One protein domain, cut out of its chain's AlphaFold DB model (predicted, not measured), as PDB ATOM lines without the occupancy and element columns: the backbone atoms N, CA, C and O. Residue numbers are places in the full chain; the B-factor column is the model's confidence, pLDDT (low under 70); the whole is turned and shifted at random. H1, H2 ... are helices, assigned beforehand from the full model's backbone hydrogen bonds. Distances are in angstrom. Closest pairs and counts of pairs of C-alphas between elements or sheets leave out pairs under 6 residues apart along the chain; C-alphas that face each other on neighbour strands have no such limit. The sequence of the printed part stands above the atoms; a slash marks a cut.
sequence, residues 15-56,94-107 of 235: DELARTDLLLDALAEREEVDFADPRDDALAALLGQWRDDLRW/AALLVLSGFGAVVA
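This is residues 15 to 56 and 94 to 107 of the 235 residues of the protein "RsdA_SigD_bd domain-containing protein" of Mycobacterium tuberculosis CAS/NITR204 (UniProt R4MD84). Two helices, H1 and H2, run the same way and meet at a steep angle near Leu 27 and Gly 48, with residues 15 to 22 of H1 sticking out; the unnamed stretch 94 to 107 lies on the far side of H2 from H1. The printed part has 56 residues, with two named helices, H1 then H2, and no named strand; its class is all helix. It is loose, with a radius of gyration of the C-alphas of 13.1 A, and spans 37 by 26 by 20 A.

H1, residues 15 to 29, and H2, residues 38 to 55, only just touch, with 3 pairs of C-alphas within 8 A. The closest C-alphas, of Leu 27 and Gly 48, are 6.3 A apart. H1 touches with residue 27 alone, H2 with residues 44 to 48 alone. They run the same way at a steep tilt of 45 degrees. In H1 and H2 every O i to N i+4 pair is within hydrogen-bond range.

H1 begins at C-alpha 15 (-33.835, 26.004, -22.621) and is 21.0 A long. H2, 25.7 A long, ends at C-alpha 55 (-32.279, 42.135, 2.453).

The farthest C-alphas, of Glu 31 and Ala 107, are 37.5 A apart. The link H1 to H2 is short. Residues 57 to 93 are not printed; C-alphas 56 and 94 are 24.3 A apart. Residues 38 to 39, 53 to 54, 56 and 94 to 107 have pLDDT under 70.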
ATOM      1  N   ASP A  15     -32.533  26.014 -23.283       81.50
ATOM      2  CA  ASP A  15     -33.835  26.004 -22.621       81.50
ATOM      3  C   ASP A  15     -33.727  25.768 -21.104       81.50
ATOM      4  O   ASP A  15     -34.525  26.293 -20.330       81.50
ATOM      5  N   GLU A  16     -32.729  25.003 -20.658       78.56
ATOM      6  CA  GLU A  16     -32.476  24.752 -19.236       78.56
ATOM      7  C   GLU A  16     -31.860  25.980 -18.558       78.56
ATOM      8  O   GLU A  16     -32.232  26.336 -17.437       78.56
ATOM      9  N   LEU A  17     -30.988  26.689 -19.280       80.62
ATOM     10  CA  LEU A  17     -30.438  27.958 -18.818       80.62
ATOM     11  C   LEU A  17     -31.534  29.024 -18.703       80.62
ATOM     12  O   LEU A  17     -31.632  29.676 -17.671       80.62
ATOM     13  N   ALA A  18     -32.395  29.151 -19.717       84.31
ATOM     14  CA  ALA A  18     -33.516  30.090 -19.699       84.31
ATOM     15  C   ALA A  18     -34.515  29.785 -18.570       84.31
ATOM     16  O   ALA A  18     -35.015  30.697 -17.918       84.31
ATOM     17  N   ARG A  19     -34.779  28.502 -18.292       82.25
ATOM     18  CA  ARG A  19     -35.629  28.093 -17.164       82.25
ATOM     19  C   ARG A  19     -35.017  28.472 -15.817       82.25
ATOM     20  O   ARG A  19     -35.737  28.904 -14.924       82.25
ATOM     21  N   THR A  20     -33.705  28.301 -15.678       83.81
ATOM     22  CA  THR A  20     -32.986  28.678 -14.457       83.81
ATOM     23  C   THR A  20     -32.997  30.193 -14.263       83.81
ATOM     24  O   THR A  20     -33.194  30.654 -13.147       83.81
ATOM     25  N   ASP A  21     -32.836  30.965 -15.335       86.12
ATOM     26  CA  ASP A  21     -32.879  32.431 -15.288       86.12
ATOM     27  C   ASP A  21     -34.257  32.936 -14.831       86.12
ATOM     28  O   ASP A  21     -34.352  33.677 -13.859       86.12
ATOM     29  N   LEU A  22     -35.336  32.402 -15.417       87.31
ATOM     30  CA  LEU A  22     -36.708  32.712 -14.995       87.31
ATOM     31  C   LEU A  22     -36.986  32.328 -13.536       87.31
ATOM     32  O   LEU A  22     -37.687  33.047 -12.827       87.31
ATOM     33  N   LEU A  23     -36.429  31.207 -13.068       84.75
ATOM     34  CA  LEU A  23     -36.509  30.810 -11.663       84.75
ATOM     35  C   LEU A  23     -35.808  31.828 -10.752       84.75
ATOM     36  O   LEU A  23     -36.329  32.175  -9.693       84.75
ATOM     37  N   LEU A  24     -34.616  32.284 -11.143       84.31
ATOM     38  CA  LEU A  24     -33.853  33.264 -10.377       84.31
ATOM     39  C   LEU A  24     -34.540  34.631 -10.362       84.31
ATOM     40  O   LEU A  24     -34.534  35.279  -9.317       84.31
ATOM     41  N   ASP A  25     -35.171  35.033 -11.463       87.00
ATOM     42  CA  ASP A  25     -35.976  36.252 -11.536       87.00
ATOM     43  C   ASP A  25     -37.204  36.169 -10.618       87.00
ATOM     44  O   ASP A  25     -37.400  37.049  -9.777       87.00
ATOM     45  N   ALA A  26     -37.959  35.067 -10.654       87.12
ATOM     46  CA  ALA A  26     -39.079  34.834  -9.734       87.12
ATOM     47  C   ALA A  26     -38.622  34.863  -8.258       87.12
ATOM     48  O   ALA A  26     -39.217  35.525  -7.394       87.12
ATOM     49  N   LEU A  27     -37.477  34.232  -7.970       86.06
ATOM     50  CA  LEU A  27     -36.807  34.300  -6.671       86.06
ATOM     51  C   LEU A  27     -36.249  35.686  -6.346       86.06
ATOM     52  O   LEU A  27     -36.023  35.966  -5.175       86.06
ATOM     53  N   ALA A  28     -36.000  36.579  -7.295       82.38
ATOM     54  CA  ALA A  28     -35.591  37.954  -7.015       82.38
ATOM     55  C   ALA A  28     -36.805  38.848  -6.715       82.38
ATOM     56  O   ALA A  28     -36.713  39.738  -5.854       82.38
ATOM     57  N   GLU A  29     -37.931  38.571  -7.375       87.75
ATOM     58  CA  GLU A  29     -39.198  39.303  -7.290       87.75
ATOM     59  C   GLU A  29     -40.111  38.854  -6.138       87.75
ATOM     60  O   GLU A  29     -41.047  39.577  -5.800       87.75
ATOM     61  N   ARG A  30     -39.791  37.741  -5.454       85.06
ATOM     62  CA  ARG A  30     -40.599  37.177  -4.343       85.06
ATOM     63  C   ARG A  30     -41.929  36.611  -4.826       85.06
ATOM     64  O   ARG A  30     -42.907  36.609  -4.085       85.06
ATOM     65  N   GLU A  31     -41.913  36.086  -6.042       85.69
ATOM     66  CA  GLU A  31     -42.996  35.285  -6.581       85.69
ATOM     67  C   GLU A  31     -42.967  33.882  -5.954       85.69
ATOM     68  O   GLU A  31     -41.907  33.266  -5.812       85.69
ATOM     69  N   GLU A  32     -44.133  33.394  -5.527       77.56
ATOM     70  CA  GLU A  32     -44.294  32.016  -5.066       77.56
ATOM     71  C   GLU A  32     -44.435  31.112  -6.291       77.56
ATOM     72  O   GLU A  32     -45.429  31.178  -7.014       77.56
ATOM     73  N   VAL A  33     -43.420  30.284  -6.535       80.00
ATOM     74  CA  VAL A  33     -43.416  29.298  -7.618       80.00
ATOM     75  C   VAL A  33     -43.655  27.921  -7.009       80.00
ATOM     76  O   VAL A  33     -42.923  27.522  -6.108       80.00
ATOM     77  N   ASP A  34     -44.680  27.224  -7.497       83.19
ATOM     78  CA  ASP A  34     -45.030  25.859  -7.086       83.19
ATOM     79  C   ASP A  34     -44.358  24.863  -8.041       83.19
ATOM     80  O   ASP A  34     -44.583  24.906  -9.261       83.19
ATOM     81  N   PHE A  35     -43.491  24.002  -7.515       82.81
ATOM     82  CA  PHE A  35     -42.750  23.020  -8.300       82.81
ATOM     83  C   PHE A  35     -43.426  21.649  -8.261       82.81
ATOM     84  O   PHE A  35     -44.119  21.261  -7.329       82.81
ATOM     85  N   ALA A  36     -43.206  20.860  -9.315       81.06
ATOM     86  CA  ALA A  36     -43.700  19.485  -9.348       81.06
ATOM     87  C   ALA A  36     -42.884  18.541  -8.440       81.06
ATOM     88  O   ALA A  36     -43.403  17.503  -8.021       81.06
ATOM     89  N   ASP A  37     -41.611  18.866  -8.171       73.06
ATOM     90  CA  ASP A  37     -40.753  18.129  -7.241       73.06
ATOM     91  C   ASP A  37     -40.723  18.846  -5.877       73.06
ATOM     92  O   ASP A  37     -40.207  19.963  -5.792       73.06
ATOM     93  N   PRO A  38     -41.158  18.187  -4.784       68.75
ATOM     94  CA  PRO A  38     -41.079  18.737  -3.430       68.75
ATOM     95  C   PRO A  38     -39.671  19.170  -2.988       68.75
ATOM     96  O   PRO A  38     -39.517  19.919  -2.020       68.75
ATOM     97  N   ARG A  39     -38.614  18.660  -3.634       58.56
ATOM     98  CA  ARG A  39     -37.228  19.081  -3.375       58.56
ATOM     99  C   ARG A  39     -36.941  20.479  -3.906       58.56
ATOM    100  O   ARG A  39     -36.201  21.217  -3.254       58.56
ATOM    101  N   ASP A  40     -37.527  20.827  -5.044       73.12
ATOM    102  CA  ASP A  40     -37.370  22.136  -5.668       73.12
ATOM    103  C   ASP A  40     -38.162  23.191  -4.886       73.12
ATOM    104  O   ASP A  40     -37.631  24.268  -4.625       73.12
ATOM    105  N   ASP A  41     -39.344  22.840  -4.364       76.38
ATOM    106  CA  ASP A  41     -40.098  23.689  -3.425       76.38
ATOM    107  C   ASP A  41     -39.296  23.988  -2.155       76.38
ATOM    108  O   ASP A  41     -39.180  25.136  -1.717       76.38
ATOM    109  N   ALA A  42     -38.696  22.953  -1.560       72.19
ATOM    110  CA  ALA A  42     -37.871  23.112  -0.369       72.19
ATOM    111  C   ALA A  42     -36.639  23.993  -0.640       72.19
ATOM    112  O   ALA A  42     -36.243  24.787   0.217       72.19
ATOM    113  N   LEU A  43     -36.039  23.868  -1.828       72.62
ATOM    114  CA  LEU A  43     -34.910  24.688  -2.256       72.62
ATOM    115  C   LEU A  43     -35.324  26.145  -2.505       72.62
ATOM    116  O   LEU A  43     -34.638  27.055  -2.039       72.62
ATOM    117  N   ALA A  44     -36.444  26.380  -3.188       79.25
ATOM    118  CA  ALA A  44     -36.964  27.716  -3.455       79.25
ATOM    119  C   ALA A  44     -37.347  28.440  -2.156       79.25
ATOM    120  O   ALA A  44     -36.951  29.589  -1.950       79.25
ATOM    121  N   ALA A  45     -38.012  27.746  -1.227       79.44
ATOM    122  CA  ALA A  45     -38.326  28.276   0.098       79.44
ATOM    123  C   ALA A  45     -37.057  28.641   0.888       79.44
ATOM    124  O   ALA A  45     -36.991  29.695   1.525       79.44
ATOM    125  N   LEU A  46     -36.020  27.799   0.813       79.00
ATOM    126  CA  LEU A  46     -34.731  28.059   1.452       79.00
ATOM    127  C   LEU A  46     -34.048  29.310   0.881       79.00
ATOM    128  O   LEU A  46     -33.582  30.160   1.642       79.00
ATOM    129  N   LEU A  47     -33.979  29.428  -0.448       79.38
ATOM    130  CA  LEU A  47     -33.362  30.569  -1.128       79.38
ATOM    131  C   LEU A  47     -34.144  31.866  -0.887       79.38
ATOM    132  O   LEU A  47     -33.533  32.915  -0.677       79.38
ATOM    133  N   GLY A  48     -35.476  31.793  -0.849       81.88
ATOM    134  CA  GLY A  48     -36.350  32.917  -0.517       81.88
ATOM    135  C   GLY A  48     -36.105  33.445   0.897       81.88
ATOM    136  O   GLY A  48     -35.894  34.647   1.070       81.88
ATOM    137  N   GLN A  49     -36.037  32.551   1.889       78.50
ATOM    138  CA  GLN A  49     -35.711  32.919   3.269       78.50
ATOM    139  C   GLN A  49     -34.325  33.567   3.362       78.50
ATOM    140  O   GLN A  49     -34.166  34.606   3.995       78.50
ATOM    141  N   TRP A  50     -33.325  32.992   2.689       78.62
ATOM    142  CA  TRP A  50     -31.966  33.529   2.691       78.62
ATOM    143  C   TRP A  50     -31.873  34.926   2.062       78.62
ATOM    144  O   TRP A  50     -31.221  35.816   2.609       78.62
ATOM    145  N   ARG A  51     -32.558  35.152   0.934       82.50
ATOM    146  CA  ARG A  51     -32.660  36.477   0.307       82.50
ATOM    147  C   ARG A  51     -33.302  37.485   1.258       82.50
ATOM    148  O   ARG A  51     -32.832  38.618   1.342       82.50
ATOM    149  N   ASP A  52     -34.372  37.093   1.941       78.81
ATOM    150  CA  ASP A  52     -35.090  37.972   2.864       78.81
ATOM    151  C   ASP A  52     -34.230  38.333   4.082       78.81
ATOM    152  O   ASP A  52     -34.187  39.500   4.470       78.81
ATOM    153  N   ASP A  53     -33.464  37.373   4.607       66.88
ATOM    154  CA  ASP A  53     -32.496  37.593   5.684       66.88
ATOM    155  C   ASP A  53     -31.365  38.546   5.249       66.88
ATOM    156  O   ASP A  53     -30.950  39.411   6.018       66.88
ATOM    157  N   LEU A  54     -30.881  38.433   4.005       66.81
ATOM    158  CA  LEU A  54     -29.853  39.327   3.450       66.81
ATOM    159  C   LEU A  54     -30.367  40.734   3.146       66.81
ATOM    160  O   LEU A  54     -29.622  41.708   3.261       66.81
ATOM    161  N   ARG A  55     -31.624  40.847   2.710       75.25
ATOM    162  CA  ARG A  55     -32.279  42.135   2.453       75.25
ATOM    163  C   ARG A  55     -32.762  42.802   3.733       75.25
ATOM    164  O   ARG A  55     -33.169  43.963   3.670       75.25
ATOM    165  N   TRP A  56     -32.719  42.103   4.869       62.19
ATOM    166  CA  TRP A  56     -33.051  42.682   6.158       62.19
ATOM    167  C   TRP A  56     -32.148  43.897   6.401       62.19
ATOM    168  O   TRP A  56     -30.924  43.745   6.473       62.19
ATOM    169  N   ALA A  94     -26.134  19.370   6.449       38.88
ATOM    170  CA  ALA A  94     -24.741  19.802   6.288       38.88
ATOM    171  C   ALA A  94     -24.581  20.900   5.214       38.88
ATOM    172  O   ALA A  94     -23.800  21.827   5.406       38.88
ATOM    173  N   ALA A  95     -25.381  20.864   4.140       44.34
ATOM    174  CA  ALA A  95     -25.384  21.899   3.098       44.34
ATOM    175  C   ALA A  95     -25.949  23.249   3.591       44.34
ATOM    176  O   ALA A  95     -25.522  24.309   3.136       44.34
ATOM    177  N   LEU A  96     -26.839  23.225   4.592       48.81
ATOM    178  CA  LEU A  96     -27.477  24.424   5.151       48.81
ATOM    179  C   LEU A  96     -26.496  25.346   5.899       48.81
ATOM    180  O   LEU A  96     -26.793  26.517   6.113       48.81
ATOM    181  N   LEU A  97     -25.314  24.851   6.291       49.75
ATOM    182  CA  LEU A  97     -24.282  25.673   6.938       49.75
ATOM    183  C   LEU A  97     -23.312  26.328   5.954       49.75
ATOM    184  O   LEU A  97     -22.636  27.283   6.325       49.75
ATOM    185  N   VAL A  98     -23.266  25.849   4.711       48.53
ATOM    186  CA  VAL A  98     -22.399  26.403   3.665       48.53
ATOM    187  C   VAL A  98     -23.031  27.650   3.039       48.53
ATOM    188  O   VAL A  98     -22.322  28.601   2.727       48.53
ATOM    189  N   LEU A  99     -24.363  27.703   2.941       47.06
ATOM    190  CA  LEU A  99     -25.085  28.813   2.301       47.06
ATOM    191  C   LEU A  99     -25.314  30.034   3.219       47.06
ATOM    192  O   LEU A  99     -25.546  31.134   2.733       47.06
ATOM    193  N   SER A 100     -25.189  29.879   4.542       49.09
ATOM    194  CA  SER A 100     -25.434  30.955   5.525       49.09
ATOM    195  C   SER A 100     -24.246  31.915   5.734       49.09
ATOM    196  O   SER A 100     -24.328  32.798   6.584       49.09
ATOM    197  N   GLY A 101     -23.123  31.750   5.026       48.41
ATOM    198  CA  GLY A 101     -21.978  32.668   5.138       48.41
ATOM    199  C   GLY A 101     -21.223  32.630   6.478       48.41
ATOM    200  O   GLY A 101     -20.372  33.478   6.722       48.41
ATOM    201  N   PHE A 102     -21.483  31.638   7.340       48.31
ATOM    202  CA  PHE A 102     -20.697  31.361   8.548       48.31
ATOM    203  C   PHE A 102     -20.183  29.917   8.476       48.31
ATOM    204  O   PHE A 102     -20.810  28.977   8.973       48.31
ATOM    205  N   GLY A 103     -19.074  29.745   7.754       41.38
ATOM    206  CA  GLY A 103     -18.512  28.447   7.394       41.38
ATOM    207  C   GLY A 103     -18.136  27.601   8.608       41.38
ATOM    208  O   GLY A 103     -17.288  27.977   9.410       41.38
ATOM    209  N   ALA A 104     -18.734  26.416   8.709       41.09
ATOM    210  CA  ALA A 104     -18.176  25.310   9.473       41.09
ATOM    211  C   ALA A 104     -17.708  24.258   8.462       41.09
ATOM    212  O   ALA A 104     -18.513  23.476   7.960       41.09
ATOM    213  N   VAL A 105     -16.419  24.279   8.125       50.72
ATOM    214  CA  VAL A 105     -15.787  23.239   7.305       50.72
ATOM    215  C   VAL A 105     -15.416  22.085   8.236       50.72
ATOM    216  O   VAL A 105     -14.585  22.253   9.123       50.72
ATOM    217  N   VAL A 106     -16.039  20.917   8.058       47.03
ATOM    218  CA  VAL A 106     -15.519  19.654   8.600       47.03
ATOM    219  C   VAL A 106     -14.671  19.029   7.504       47.03
ATOM    220  O   VAL A 106     -15.184  18.572   6.484       47.03
ATOM    221  N   ALA A 107     -13.363  19.077   7.715       41.88
ATOM    222  CA  ALA A 107     -12.379  18.406   6.895       41.88
ATOM    223  C   ALA A 107     -12.361  16.910   7.238       41.88
ATOM    224  O   ALA A 107     -11.990  16.547   8.350       41.88
TER     225      ALA A 107